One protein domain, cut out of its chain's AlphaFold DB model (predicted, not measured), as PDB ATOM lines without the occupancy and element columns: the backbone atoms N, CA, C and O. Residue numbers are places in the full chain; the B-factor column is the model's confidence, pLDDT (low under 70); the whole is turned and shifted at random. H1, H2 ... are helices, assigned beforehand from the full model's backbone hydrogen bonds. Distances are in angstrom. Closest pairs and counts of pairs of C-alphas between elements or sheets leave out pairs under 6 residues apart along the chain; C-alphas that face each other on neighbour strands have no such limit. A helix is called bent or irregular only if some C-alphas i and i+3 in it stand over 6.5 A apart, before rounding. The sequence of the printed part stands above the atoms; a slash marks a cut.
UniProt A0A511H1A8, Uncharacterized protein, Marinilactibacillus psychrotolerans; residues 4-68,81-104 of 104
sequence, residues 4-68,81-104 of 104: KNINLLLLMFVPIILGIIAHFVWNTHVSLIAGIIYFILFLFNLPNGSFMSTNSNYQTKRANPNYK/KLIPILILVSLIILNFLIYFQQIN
ATOM      1  N   LYS A   4     -41.918-112.982 -41.304       75.31
ATOM      2  CA  LYS A   4     -42.228-113.081 -39.875       75.31
ATOM      3  C   LYS A   4     -42.848-114.429 -39.476       75.31
ATOM      4  O   LYS A   4     -42.533-114.953 -38.414       75.31
ATOM      5  N   ASN A   5     -43.691-115.006 -40.331       76.81
ATOM      6  CA  ASN A   5     -44.338-116.292 -40.064       76.81
ATOM      7  C   ASN A   5     -43.348-117.448 -40.234       76.81
ATOM      8  O   ASN A   5     -43.399-118.410 -39.477       76.81
ATOM      9  N   ILE A   6     -42.421-117.327 -41.189       83.06
ATOM     10  CA  ILE A   6     -41.334-118.294 -41.388       83.06
ATOM     11  C   ILE A   6     -40.454-118.343 -40.136       83.06
ATOM     12  O   ILE A   6     -40.226-119.421 -39.599       83.06
ATOM     13  N   ASN A   7     -40.044-117.186 -39.611       84.38
ATOM     14  CA  ASN A   7     -39.231-117.121 -38.395       84.38
ATOM     15  C   ASN A   7     -39.942-117.746 -37.186       84.38
ATOM     16  O   ASN A   7     -39.310-118.431 -36.389       84.38
ATOM     17  N   LEU A   8     -41.257-117.543 -37.064       83.75
ATOM     18  CA  LEU A   8     -42.057-118.110 -35.978       83.75
ATOM     19  C   LEU A   8     -42.188-119.638 -36.089       83.75
ATOM     20  O   LEU A   8     -42.095-120.337 -35.084       83.75
ATOM     21  N   LEU A   9     -42.342-120.166 -37.306       86.31
ATOM     22  CA  LEU A   9     -42.322-121.610 -37.549       86.31
ATOM     23  C   LEU A   9     -40.948-122.208 -37.235       86.31
ATOM     24  O   LEU A   9     -40.876-123.223 -36.547       86.31
ATOM     25  N   LEU A  10     -39.861-121.568 -37.675       88.12
ATOM     26  CA  LEU A  10     -38.505-122.012 -37.344       88.12
ATOM     27  C   LEU A  10     -38.280-122.032 -35.829       88.12
ATOM     28  O   LEU A  10     -37.746-123.009 -35.312       88.12
ATOM     29  N   LEU A  11     -38.739-120.997 -35.120       87.88
ATOM     30  CA  LEU A  11     -38.650-120.916 -33.663       87.88
ATOM     31  C   LEU A  11     -39.323-122.115 -32.982       87.88
ATOM     32  O   LEU A  11     -38.810-122.606 -31.983       87.88
ATOM     33  N   MET A  12     -40.441-122.602 -33.529       87.88
ATOM     34  CA  MET A  12     -41.140-123.777 -33.008       87.88
ATOM     35  C   MET A  12     -40.448-125.089 -33.381       87.88
ATOM     36  O   MET A  12     -40.221-125.912 -32.504       87.88
ATOM     37  N   PHE A  13     -40.095-125.309 -34.647       90.75
ATOM     38  CA  PHE A  13     -39.647-126.632 -35.097       90.75
ATOM     39  C   PHE A  13     -38.165-126.919 -34.842       90.75
ATOM     40  O   PHE A  13     -37.817-128.067 -34.569       90.75
ATOM     41  N   VAL A  14     -37.288-125.913 -34.897       92.12
ATOM     42  CA  VAL A  14     -35.836-126.127 -34.758       92.12
ATOM     43  C   VAL A  14     -35.472-126.777 -33.413       92.12
ATOM     44  O   VAL A  14     -34.755-127.777 -33.433       92.12
ATOM     45  N   PRO A  15     -35.988-126.317 -32.254       92.44
ATOM     46  CA  PRO A  15     -35.679-126.942 -30.964       92.44
ATOM     47  C   PRO A  15     -36.159-128.394 -30.856       92.44
ATOM     48  O   PRO A  15     -35.486-129.215 -30.239       92.44
ATOM     49  N   ILE A  16     -37.283-128.729 -31.497       92.31
ATOM     50  CA  ILE A  16     -37.825-130.095 -31.523       92.31
ATOM     51  C   ILE A  16     -36.927-131.005 -32.359       92.31
ATOM     52  O   ILE A  16     -36.557-132.083 -31.905       92.31
ATOM     53  N   ILE A  17     -36.532-130.563 -33.558       93.75
ATOM     54  CA  ILE A  17     -35.634-131.324 -34.437       93.75
ATOM     55  C   ILE A  17     -34.295-131.576 -33.732       93.75
ATOM     56  O   ILE A  17     -33.806-132.704 -33.728       93.75
ATOM     57  N   LEU A  18     -33.734-130.554 -33.078       92.31
ATOM     58  CA  LEU A  18     -32.516-130.697 -32.275       92.31
ATOM     59  C   LEU A  18     -32.705-131.681 -31.113       92.31
ATOM     60  O   LEU A  18     -31.832-132.515 -30.883       92.31
ATOM     61  N   GLY A  19     -33.847-131.628 -30.425       91.12
ATOM     62  CA  GLY A  19     -34.193-132.588 -29.379       91.12
ATOM     63  C   GLY A  19     -34.273-134.028 -29.890       91.12
ATOM     64  O   GLY A  19     -33.772-134.930 -29.227       91.12
ATOM     65  N   ILE A  20     -34.838-134.254 -31.082       92.56
ATOM     66  CA  ILE A  20     -34.918-135.583 -31.715       92.56
ATOM     67  C   ILE A  20     -33.523-136.113 -32.059       92.56
ATOM     68  O   ILE A  20     -33.212-137.266 -31.765       92.56
ATOM     69  N   ILE A  21     -32.665-135.272 -32.643       93.31
ATOM     70  CA  ILE A  21     -31.282-135.650 -32.971       93.31
ATOM     71  C   ILE A  21     -30.523-136.023 -31.693       93.31
ATOM     72  O   ILE A  21     -29.872-137.062 -31.633       93.31
ATOM     73  N   ALA A  22     -30.637-135.202 -30.649       91.12
ATOM     74  CA  ALA A  22     -29.969-135.446 -29.379       91.12
ATOM     75  C   ALA A  22     -30.520-136.684 -28.645       91.12
ATOM     76  O   ALA A  22     -29.743-137.428 -28.044       91.12
ATOM     77  N   HIS A  23     -31.821-136.971 -28.758       92.38
ATOM     78  CA  HIS A  23     -32.406-138.220 -28.269       92.38
ATOM     79  C   HIS A  23     -31.776-139.442 -28.946       92.38
ATOM     80  O   HIS A  23     -31.423-140.395 -28.262       92.38
ATOM     81  N   PHE A  24     -31.556-139.397 -30.263       92.69
ATOM     82  CA  PHE A  24     -30.941-140.511 -30.988       92.69
ATOM     83  C   PHE A  24     -29.490-140.784 -30.556       92.69
ATOM     84  O   PHE A  24     -29.053-141.931 -30.542       92.69
ATOM     85  N   VAL A  25     -28.741-139.741 -30.179       93.88
ATOM     86  CA  VAL A  25     -27.327-139.859 -29.781       93.88
ATOM     87  C   VAL A  25     -27.165-140.257 -28.310       93.88
ATOM     88  O   VAL A  25     -26.312-141.081 -27.991       93.88
ATOM     89  N   TRP A  26     -27.961-139.677 -27.408       91.62
ATOM     90  CA  TRP A  26     -27.774-139.813 -25.955       91.62
ATOM     91  C   TRP A  26     -28.902-140.555 -25.231       91.62
ATOM     92  O   TRP A  26     -28.845-140.683 -24.010       91.62
ATOM     93  N   ASN A  27     -29.929-141.024 -25.945       88.56
ATOM     94  CA  ASN A  27     -31.123-141.666 -25.382       88.56
ATOM     95  C   ASN A  27     -31.807-140.834 -24.274       88.56
ATOM     96  O   ASN A  27     -32.322-141.353 -23.288       88.56
ATOM     97  N   THR A  28     -31.779-139.510 -24.415       87.94
ATOM     98  CA  THR A  28     -32.365-138.552 -23.466       87.94
ATOM     99  C   THR A  28     -33.746-138.106 -23.931       87.94
ATOM    100  O   THR A  28     -34.029-138.111 -25.124       87.94
ATOM    101  N   HIS A  29     -34.637-137.713 -23.020       91.19
ATOM    102  CA  HIS A  29     -35.992-137.302 -23.398       91.19
ATOM    103  C   HIS A  29     -35.975-136.053 -24.294       91.19
ATOM    104  O   HIS A  29     -35.488-134.996 -23.885       91.19
ATOM    105  N   VAL A  30     -36.576-136.161 -25.486       91.94
ATOM    106  CA  VAL A  30     -36.706-135.061 -26.464       91.94
ATOM    107  C   VAL A  30     -37.270-133.800 -25.802       91.94
ATOM    108  O   VAL A  30     -36.750-132.705 -26.012       91.94
ATOM    109  N   SER A  31     -38.285-133.971 -24.952       90.50
ATOM    110  CA  SER A  31     -38.982-132.895 -24.238       90.50
ATOM    111  C   SER A  31     -38.055-132.091 -23.319       90.50
ATOM    112  O   SER A  31     -38.171-130.871 -23.243       90.50
ATOM    113  N   LEU A  32     -37.090-132.746 -22.659       91.38
ATOM    114  CA  LEU A  32     -36.123-132.064 -21.791       91.38
ATOM    115  C   LEU A  32     -35.183-131.181 -22.610       91.38
ATOM    116  O   LEU A  32     -34.993-130.009 -22.289       91.38
ATOM    117  N   ILE A  33     -34.621-131.728 -23.687       93.06
ATOM    118  CA  ILE A  33     -33.665-131.006 -24.533       93.06
ATOM    119  C   ILE A  33     -34.356-129.830 -25.223       93.06
ATOM    120  O   ILE A  33     -33.857-128.705 -25.176       93.06
ATOM    121  N   ALA A  34     -35.530-130.068 -25.813       93.12
ATOM    122  CA  ALA A  34     -36.320-129.020 -26.444       93.12
ATOM    123  C   ALA A  34     -36.695-127.926 -25.431       93.12
ATOM    124  O   ALA A  34     -36.513-126.745 -25.722       93.12
ATOM    125  N   GLY A  35     -37.130-128.299 -24.221       92.31
ATOM    126  CA  GLY A  35     -37.437-127.364 -23.136       92.31
ATOM    127  C   GLY A  35     -36.257-126.467 -22.751       92.31
ATOM    128  O   GLY A  35     -36.420-125.249 -22.655       92.31
ATOM    129  N   ILE A  36     -35.055-127.037 -22.607       93.06
ATOM    130  CA  ILE A  36     -33.825-126.274 -22.324       93.06
ATOM    131  C   ILE A  36     -33.510-125.302 -23.465       93.06
ATOM    132  O   ILE A  36     -33.227-124.130 -23.218       93.06
ATOM    133  N   ILE A  37     -33.594-125.751 -24.719       94.25
ATOM    134  CA  ILE A  37     -33.329-124.895 -25.884       94.25
ATOM    135  C   ILE A  37     -34.345-123.748 -25.956       94.25
ATOM    136  O   ILE A  37     -33.955-122.602 -26.178       94.25
ATOM    137  N   TYR A  38     -35.635-124.014 -25.723       94.00
ATOM    138  CA  TYR A  38     -36.649-122.959 -25.671       94.00
ATOM    139  C   TYR A  38     -36.393-121.963 -24.542       94.00
ATOM    140  O   TYR A  38     -36.578-120.765 -24.745       94.00
ATOM    141  N   PHE A  39     -35.940-122.428 -23.376       92.12
ATOM    142  CA  PHE A  39     -35.575-121.553 -22.266       92.12
ATOM    143  C   PHE A  39     -34.401-120.635 -22.628       92.12
ATOM    144  O   PHE A  39     -34.459-119.428 -22.393       92.12
ATOM    145  N   ILE A  40     -33.371-121.174 -23.282       92.50
ATOM    146  CA  ILE A  40     -32.247-120.382 -23.796       92.50
ATOM    147  C   ILE A  40     -32.748-119.340 -24.806       92.50
ATOM    148  O   ILE A  40     -32.440-118.156 -24.681       92.50
ATOM    149  N   LEU A  41     -33.574-119.749 -25.774       91.06
ATOM    150  CA  LEU A  41     -34.165-118.839 -26.759       91.06
ATOM    151  C   LEU A  41     -35.009-117.745 -26.102       91.06
ATOM    152  O   LEU A  41     -34.948-116.597 -26.534       91.06
ATOM    153  N   PHE A  42     -35.767-118.075 -25.059       90.88
ATOM    154  CA  PHE A  42     -36.528-117.104 -24.282       90.88
ATOM    155  C   PHE A  42     -35.619-116.034 -23.677       90.88
ATOM    156  O   PHE A  42     -35.897-114.851 -23.861       90.88
ATOM    157  N   LEU A  43     -34.505-116.422 -23.048       88.25
ATOM    158  CA  LEU A  43     -33.556-115.467 -22.470       88.25
ATOM    159  C   LEU A  43     -32.983-114.506 -23.518       88.25
ATOM    160  O   LEU A  43     -32.901-113.308 -23.267       88.25
ATOM    161  N   PHE A  44     -32.643-115.008 -24.709       85.50
ATOM    162  CA  PHE A  44     -32.135-114.171 -25.801       85.50
ATOM    163  C   PHE A  44     -33.208-113.291 -26.460       85.50
ATOM    164  O   PHE A  44     -32.876-112.257 -27.036       85.50
ATOM    165  N   ASN A  45     -34.482-113.688 -26.398       83.19
ATOM    166  CA  ASN A  45     -35.603-112.928 -26.959       83.19
ATOM    167  C   ASN A  45     -36.254-111.970 -25.952       83.19
ATOM    168  O   ASN A  45     -37.182-111.243 -26.320       83.19
ATOM    169  N   LEU A  46     -35.794-111.944 -24.695       80.12
ATOM    170  CA  LEU A  46     -36.237-110.942 -23.737       80.12
ATOM    171  C   LEU A  46     -35.910-109.544 -24.277       80.12
ATOM    172  O   LEU A  46     -34.810-109.309 -24.786       80.12
ATOM    173  N   PRO A  47     -36.847-108.587 -24.182       68.19
ATOM    174  CA  PRO A  47     -36.538-107.219 -24.541       68.19
ATOM    175  C   PRO A  47     -35.419-106.742 -23.615       68.19
ATOM    176  O   PRO A  47     -35.578-106.771 -22.394       68.19
ATOM    177  N   ASN A  48     -34.306-106.284 -24.193       61.91
ATOM    178  CA  ASN A  48     -33.276-105.561 -23.453       61.91
ATOM    179  C   ASN A  48     -33.915-104.273 -22.929       61.91
ATOM    180  O   ASN A  48     -34.005-103.263 -23.626       61.91
ATOM    181  N   GLY A  49     -34.477-104.366 -21.728       55.69
ATOM    182  CA  GLY A  49     -35.222-103.298 -21.098       55.69
ATOM    183  C   GLY A  49     -34.336-102.076 -20.922       55.69
ATOM    184  O   GLY A  49     -33.167-102.175 -20.547       55.69
ATOM    185  N   SER A  50     -34.945-100.917 -21.128       54.41
ATOM    186  CA  SER A  50     -34.405 -99.573 -20.922       54.41
ATOM    187  C   SER A  50     -33.776 -99.309 -19.542       54.41
ATOM    188  O   SER A  50     -33.292 -98.209 -19.307       54.41
ATOM    189  N   PHE A  51     -33.764-100.274 -18.618       53.66
ATOM    190  CA  PHE A  51     -33.220-100.146 -17.266       53.66
ATOM    191  C   PHE A  51     -31.694 -99.981 -17.234       53.66
ATOM    192  O   PHE A  51     -31.175 -99.219 -16.422       53.66
ATOM    193  N   MET A  52     -30.961-100.654 -18.126       53.50
ATOM    194  CA  MET A  52     -29.501-100.494 -18.192       53.50
ATOM    195  C   MET A  52     -29.125 -99.132 -18.800       53.50
ATOM    196  O   MET A  52     -28.176 -98.475 -18.369       53.50
ATOM    197  N   SER A  53     -29.903 -98.680 -19.786       57.28
ATOM    198  CA  SER A  53     -29.699 -97.404 -20.471       57.28
ATOM    199  C   SER A  53     -30.205 -96.203 -19.687       57.28
ATOM    200  O   SER A  53     -29.661 -95.121 -19.851       57.28
ATOM    201  N   THR A  54     -31.212 -96.332 -18.820       60.00
ATOM    202  CA  THR A  54     -31.631 -95.217 -17.960       60.00
ATOM    203  C   THR A  54     -30.501 -94.817 -17.022       60.00
ATOM    204  O   THR A  54     -30.185 -93.632 -16.965       60.00
ATOM    205  N   ASN A  55     -29.819 -95.766 -16.369       62.12
ATOM    206  CA  ASN A  55     -28.671 -95.453 -15.510       62.12
ATOM    207  C   ASN A  55     -27.510 -94.805 -16.276       62.12
ATOM    208  O   ASN A  55     -26.943 -93.824 -15.791       62.12
ATOM    209  N   SER A  56     -27.174 -95.294 -17.476       65.81
ATOM    210  CA  SER A  56     -26.127 -94.655 -18.285       65.81
ATOM    211  C   SER A  56     -26.548 -93.254 -18.738       65.81
ATOM    212  O   SER A  56     -25.768 -92.314 -18.627       65.81
ATOM    213  N   ASN A  57     -27.806 -93.074 -19.144       65.56
ATOM    214  CA  ASN A  57     -28.351 -91.783 -19.556       65.56
ATOM    215  C   ASN A  57     -28.398 -90.777 -18.396       65.56
ATOM    216  O   ASN A  57     -28.137 -89.592 -18.609       65.56
ATOM    217  N   TYR A  58     -28.683 -91.227 -17.170       68.50
ATOM    218  CA  TYR A  58     -28.624 -90.390 -15.970       68.50
ATOM    219  C   TYR A  58     -27.197 -89.922 -15.674       68.50
ATOM    220  O   TYR A  58     -26.992 -88.734 -15.420       68.50
ATOM    221  N   GLN A  59     -26.212 -90.819 -15.753       75.75
ATOM    222  CA  GLN A  59     -24.807 -90.464 -15.538       75.75
ATOM    223  C   GLN A  59     -24.287 -89.521 -16.631       75.75
ATOM    224  O   GLN A  59     -23.657 -88.508 -16.326       75.75
ATOM    225  N   THR A  60     -24.634 -89.776 -17.892       71.75
ATOM    226  CA  THR A  60     -24.264 -88.920 -19.027       71.75
ATOM    227  C   THR A  60     -24.908 -87.535 -18.936       71.75
ATOM    228  O   THR A  60     -24.236 -86.537 -19.186       71.75
ATOM    229  N   LYS A  61     -26.172 -87.432 -18.498       76.69
ATOM    230  CA  LYS A  61     -26.833 -86.137 -18.256       76.69
ATOM    231  C   LYS A  61     -26.226 -85.375 -17.073       76.69
ATOM    232  O   LYS A  61     -26.200 -84.148 -17.089       76.69
ATOM    233  N   ARG A  62     -25.723 -86.079 -16.051       76.50
ATOM    234  CA  ARG A  62     -24.962 -85.469 -14.947       76.50
ATOM    235  C   ARG A  62     -23.627 -84.893 -15.418       76.50
ATOM    236  O   ARG A  62     -23.259 -83.814 -14.973       76.50
ATOM    237  N   ALA A  63     -22.923 -85.601 -16.299       81.12
ATOM    238  CA  ALA A  63     -21.640 -85.159 -16.843       81.12
ATOM    239  C   ALA A  63     -21.787 -84.057 -17.908       81.12
ATOM    240  O   ALA A  63     -20.918 -83.197 -18.028       81.12
ATOM    241  N   ASN A  64     -22.887 -84.057 -18.667       80.88
ATOM    242  CA  ASN A  64     -23.195 -83.037 -19.663       80.88
ATOM    243  C   ASN A  64     -24.665 -82.580 -19.550       80.88
ATOM    244  O   ASN A  64     -25.559 -83.255 -20.070       80.88
ATOM    245  N   PRO A  65     -24.932 -81.407 -18.946       76.25
ATOM    246  CA  PRO A  65     -26.286 -80.877 -18.761       76.25
ATOM    247  C   PRO A  65     -27.052 -80.632 -20.069       76.25
ATOM    248  O   PRO A  65     -28.282 -80.660 -20.077       76.25
ATOM    249  N   ASN A  66     -26.335 -80.423 -21.180       80.81
ATOM    250  CA  ASN A  66     -26.919 -80.205 -22.506       80.81
ATOM    251  C   ASN A  66     -27.239 -81.517 -23.242       80.81
ATOM    252  O   ASN A  66     -27.789 -81.487 -24.344       80.81
ATOM    253  N   TYR A  67     -26.909 -82.673 -22.653       73.81
ATOM    254  CA  TYR A  67     -27.236 -83.974 -23.220       73.81
ATOM    255  C   TYR A  67     -28.755 -84.191 -23.216       73.81
ATOM    256  O   TYR A  67     -29.394 -84.372 -22.173       73.81
ATOM    257  N   LYS A  68     -29.352 -84.177 -24.410       68.44
ATOM    258  CA  LYS A  68     -30.743 -84.576 -24.614       68.44
ATOM    259  C   LYS A  68     -30.796 -86.094 -24.673       68.44
ATOM    260  O   LYS A  68     -30.298 -86.694 -25.616       68.44
ATOM    261  N   LYS A  81     -43.868-107.980 -30.905       70.25
ATOM    262  CA  LYS A  81     -42.653-108.471 -30.232       70.25
ATOM    263  C   LYS A  81     -42.960-109.305 -28.984       70.25
ATOM    264  O   LYS A  81     -42.141-110.125 -28.596       70.25
ATOM    265  N   LEU A  82     -44.146-109.146 -28.389       81.12
ATOM    266  CA  LEU A  82     -44.578-109.933 -27.225       81.12
ATOM    267  C   LEU A  82     -45.130-111.315 -27.608       81.12
ATOM    268  O   LEU A  82     -44.992-112.262 -26.842       81.12
ATOM    269  N   ILE A  83     -45.711-111.446 -28.805       83.69
ATOM    270  CA  ILE A  83     -46.223-112.721 -29.341       83.69
ATOM    271  C   ILE A  83     -45.185-113.862 -29.276       83.69
ATOM    272  O   ILE A  83     -45.511-114.900 -28.703       83.69
ATOM    273  N   PRO A  84     -43.951-113.725 -29.810       85.62
ATOM    274  CA  PRO A  84     -42.967-114.811 -29.752       85.62
ATOM    275  C   PRO A  84     -42.558-115.162 -28.318       85.62
ATOM    276  O   PRO A  84     -42.322-116.330 -28.027       85.62
ATOM    277  N   ILE A  85     -42.531-114.182 -27.409       87.38
ATOM    278  CA  ILE A  85     -42.201-114.397 -25.994       87.38
ATOM    279  C   ILE A  85     -43.281-115.251 -25.321       87.38
ATOM    280  O   ILE A  85     -42.958-116.232 -24.659       87.38
ATOM    281  N   LEU A  86     -44.561-114.927 -25.532       88.94
ATOM    282  CA  LEU A  86     -45.682-115.713 -25.000       88.94
ATOM    283  C   LEU A  86     -45.680-117.149 -25.535       88.94
ATOM    284  O   LEU A  86     -45.900-118.092 -24.776       88.94
ATOM    285  N   ILE A  87     -45.386-117.320 -26.827       90.56
ATOM    286  CA  ILE A  87     -45.266-118.643 -27.452       90.56
ATOM    287  C   ILE A  87     -44.121-119.436 -26.819       90.56
ATOM    288  O   ILE A  87     -44.321-120.589 -26.450       90.56
ATOM    289  N   LEU A  88     -42.947-118.821 -26.639       91.81
ATOM    290  CA  LEU A  88     -41.803-119.467 -25.992       91.81
ATOM    291  C   LEU A  88     -42.140-119.915 -24.568       91.81
ATOM    292  O   LEU A  88     -41.880-121.063 -24.226       91.81
ATOM    293  N   VAL A  89     -42.787-119.064 -23.765       92.50
ATOM    294  CA  VAL A  89     -43.229-119.430 -22.407       92.50
ATOM    295  C   VAL A  89     -44.183-120.626 -22.438       92.50
ATOM    296  O   VAL A  89     -43.996-121.577 -21.681       92.50
ATOM    297  N   SER A  90     -45.170-120.619 -23.339       93.06
ATOM    298  CA  SER A  90     -46.109-121.736 -23.476       93.06
ATOM    299  C   SER A  90     -45.409-123.036 -23.881       93.06
ATOM    300  O   SER A  90     -45.744-124.095 -23.353       93.06
ATOM    301  N   LEU A  91     -44.439-122.971 -24.797       93.25
ATOM    302  CA  LEU A  91     -43.678-124.138 -25.253       93.25
ATOM    303  C   LEU A  91     -42.773-124.693 -24.156       93.25
ATOM    304  O   LEU A  91     -42.680-125.910 -24.023       93.25
ATOM    305  N   ILE A  92     -42.147-123.829 -23.354       93.25
ATOM    306  CA  ILE A  92     -41.341-124.232 -22.197       93.25
ATOM    307  C   ILE A  92     -42.209-125.024 -21.218       93.25
ATOM    308  O   ILE A  92     -41.888-126.171 -20.913       93.25
ATOM    309  N   ILE A  93     -43.335-124.449 -20.780       95.00
ATOM    310  CA  ILE A  93     -44.243-125.097 -19.819       95.00
ATOM    311  C   ILE A  93     -44.729-126.440 -20.366       95.00
ATOM    312  O   ILE A  93     -44.675-127.443 -19.656       95.00
ATOM    313  N   LEU A  94     -45.150-126.478 -21.634       94.25
ATOM    314  CA  LEU A  94     -45.632-127.701 -22.269       94.25
ATOM    315  C   LEU A  94     -44.547-128.787 -22.323       94.25
ATOM    316  O   LEU A  94     -44.819-129.930 -21.974       94.25
ATOM    317  N   ASN A  95     -43.317-128.445 -22.718       92.31
ATOM    318  CA  ASN A  95     -42.222-129.416 -22.808       92.31
ATOM    319  C   ASN A  95     -41.815-129.963 -21.438       92.31
ATOM    320  O   ASN A  95     -41.614-131.168 -21.304       92.31
ATOM    321  N   PHE A  96     -41.745-129.111 -20.411       92.31
ATOM    322  CA  PHE A  96     -41.474-129.574 -19.051       92.31
ATOM    323  C   PHE A  96     -42.609-130.447 -18.507       92.31
ATOM    324  O   PHE A  96     -42.336-131.465 -17.880       92.31
ATOM    325  N   LEU A  97     -43.870-130.113 -18.790       93.88
ATOM    326  CA  LEU A  97     -45.012-130.938 -18.393       93.88
ATOM    327  C   LEU A  97     -44.971-132.316 -19.064       93.88
ATOM    328  O   LEU A  97     -45.102-133.329 -18.380       93.88
ATOM    329  N   ILE A  98     -44.724-132.364 -20.379       93.06
ATOM    330  CA  ILE A  98     -44.560-133.626 -21.116       93.06
ATOM    331  C   ILE A  98     -43.395-134.431 -20.535       93.06
ATOM    332  O   ILE A  98     -43.515-135.636 -20.351       93.06
ATOM    333  N   TYR A  99     -42.280-133.775 -20.214       92.94
ATOM    334  CA  TYR A  99     -41.133-134.427 -19.591       92.94
ATOM    335  C   TYR A  99     -41.487-135.068 -18.240       92.94
ATOM    336  O   TYR A  99     -41.160-136.232 -18.024       92.94
ATOM    337  N   PHE A 100     -42.205-134.359 -17.361       92.56
ATOM    338  CA  PHE A 100     -42.657-134.925 -16.085       92.56
ATOM    339  C   PHE A 100     -43.594-136.122 -16.277       92.56
ATOM    340  O   PHE A 100     -43.480-137.104 -15.550       92.56
ATOM    341  N   GLN A 101     -44.476-136.078 -17.278       92.25
ATOM    342  CA  GLN A 101     -45.346-137.208 -17.615       92.25
ATOM    343  C   GLN A 101     -44.575-138.409 -18.192       92.25
ATOM    344  O   GLN A 101     -45.049-139.531 -18.095       92.25
ATOM    345  N   GLN A 102     -43.411-138.199 -18.810       88.00
ATOM    346  CA  GLN A 102     -42.589-139.280 -19.365       88.00
ATOM    347  C   GLN A 102     -41.742-140.009 -18.314       88.00
ATOM    348  O   GLN A 102     -41.201-141.069 -18.622       88.00
ATOM    349  N   ILE A 103     -41.573-139.422 -17.126       86.06
ATOM    350  CA  ILE A 103     -40.741-139.974 -16.045       86.06
ATOM    351  C   ILE A 103     -41.573-140.577 -14.915       86.06
ATOM    352  O   ILE A 103     -41.092-141.498 -14.256       86.06
ATOM    353  N   ASN A 104     -42.783-140.061 -14.684       69.50
ATOM    354  CA  ASN A 104     -43.770-140.689 -13.801       69.50
ATOM    355  C   ASN A 104     -44.402-141.917 -14.456       69.50
ATOM    356  O   ASN A 104     -44.653-142.889 -13.713       69.50
TER     357      ASN A 104
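What this domain is: This is residues 4 to 68 and 81 to 104 of the 104 residues of an uncharacterized protein of Marinilactibacillus psychrotolerans (UniProt A0A511H1A8). Helix H1, bent but nearly straight, folds back into H2, and H4 packs side by side with H2, which is the middle helix of this loose three-helix body. Beyond H2 an arm holds H3, with residues 48 to 56 and 61 to 66 sticking out, and it makes much of the length. The 89 printed residues have four named helices, H1, H2, H3 and H4 in chain order, and no named strand: the class is all helix. The whole is extended, with a radius of gyration of the C-alphas of 19.3 A and spans of 61 by 29 by 22 A.

How they stand to each other: H1, residues 4 to 26, was assigned as one helix by its hydrogen bonds, but is bent, with C-alphas 12 and 15 6.6 A apart. Its arms H1a, residues 4 to 12, and H1b, residues 15 to 26, stand at a shallow tilt of 26 degrees. H1b and H2, residues 30 to 45, touch as a helical hairpin, opposite ways at a steep tilt of 44 degrees; their closest C-alphas, of Gly 19 and Val 30, are 4.6 A apart. H2 touches H4, residues 81 to 103, opposite ways at a shallow tilt of 23 degrees; their closest C-alphas, of Ser 31 and Asn 95, are 5.0 A apart. H1a and H4 are close but not clearly touching, their closest C-alphas, of Leu 8 and Pro 84, being 7.1 A apart. H1b and H4 are apart. H3, residues 51 to 63, touches no helix. Every O i to N i+4 pair is within hydrogen-bond range in H1a, H1b and H2, against 8 of 9 in H3 and 18 of 19 in H4.

Where its parts are: C-alpha 4 begins H1a at (-42.228, -113.081, -39.875). H2 is 22.2 A long, H3 18.9 A and H4 34.6 A, ending at C-alpha 103 at (-40.741, -139.974, -16.045).

The domain as a whole: The C-alphas of Asn 66 and Asn 104, the two farthest apart, are 63.4 A apart. Residues 69 to 80 are not printed, and C-alphas 68 and 81 across this cut are 27.3 A apart. The links H1 to H2 and H2 to H3 are tight. Model confidence is under 70 at residues 47 to 58, 68 and 104.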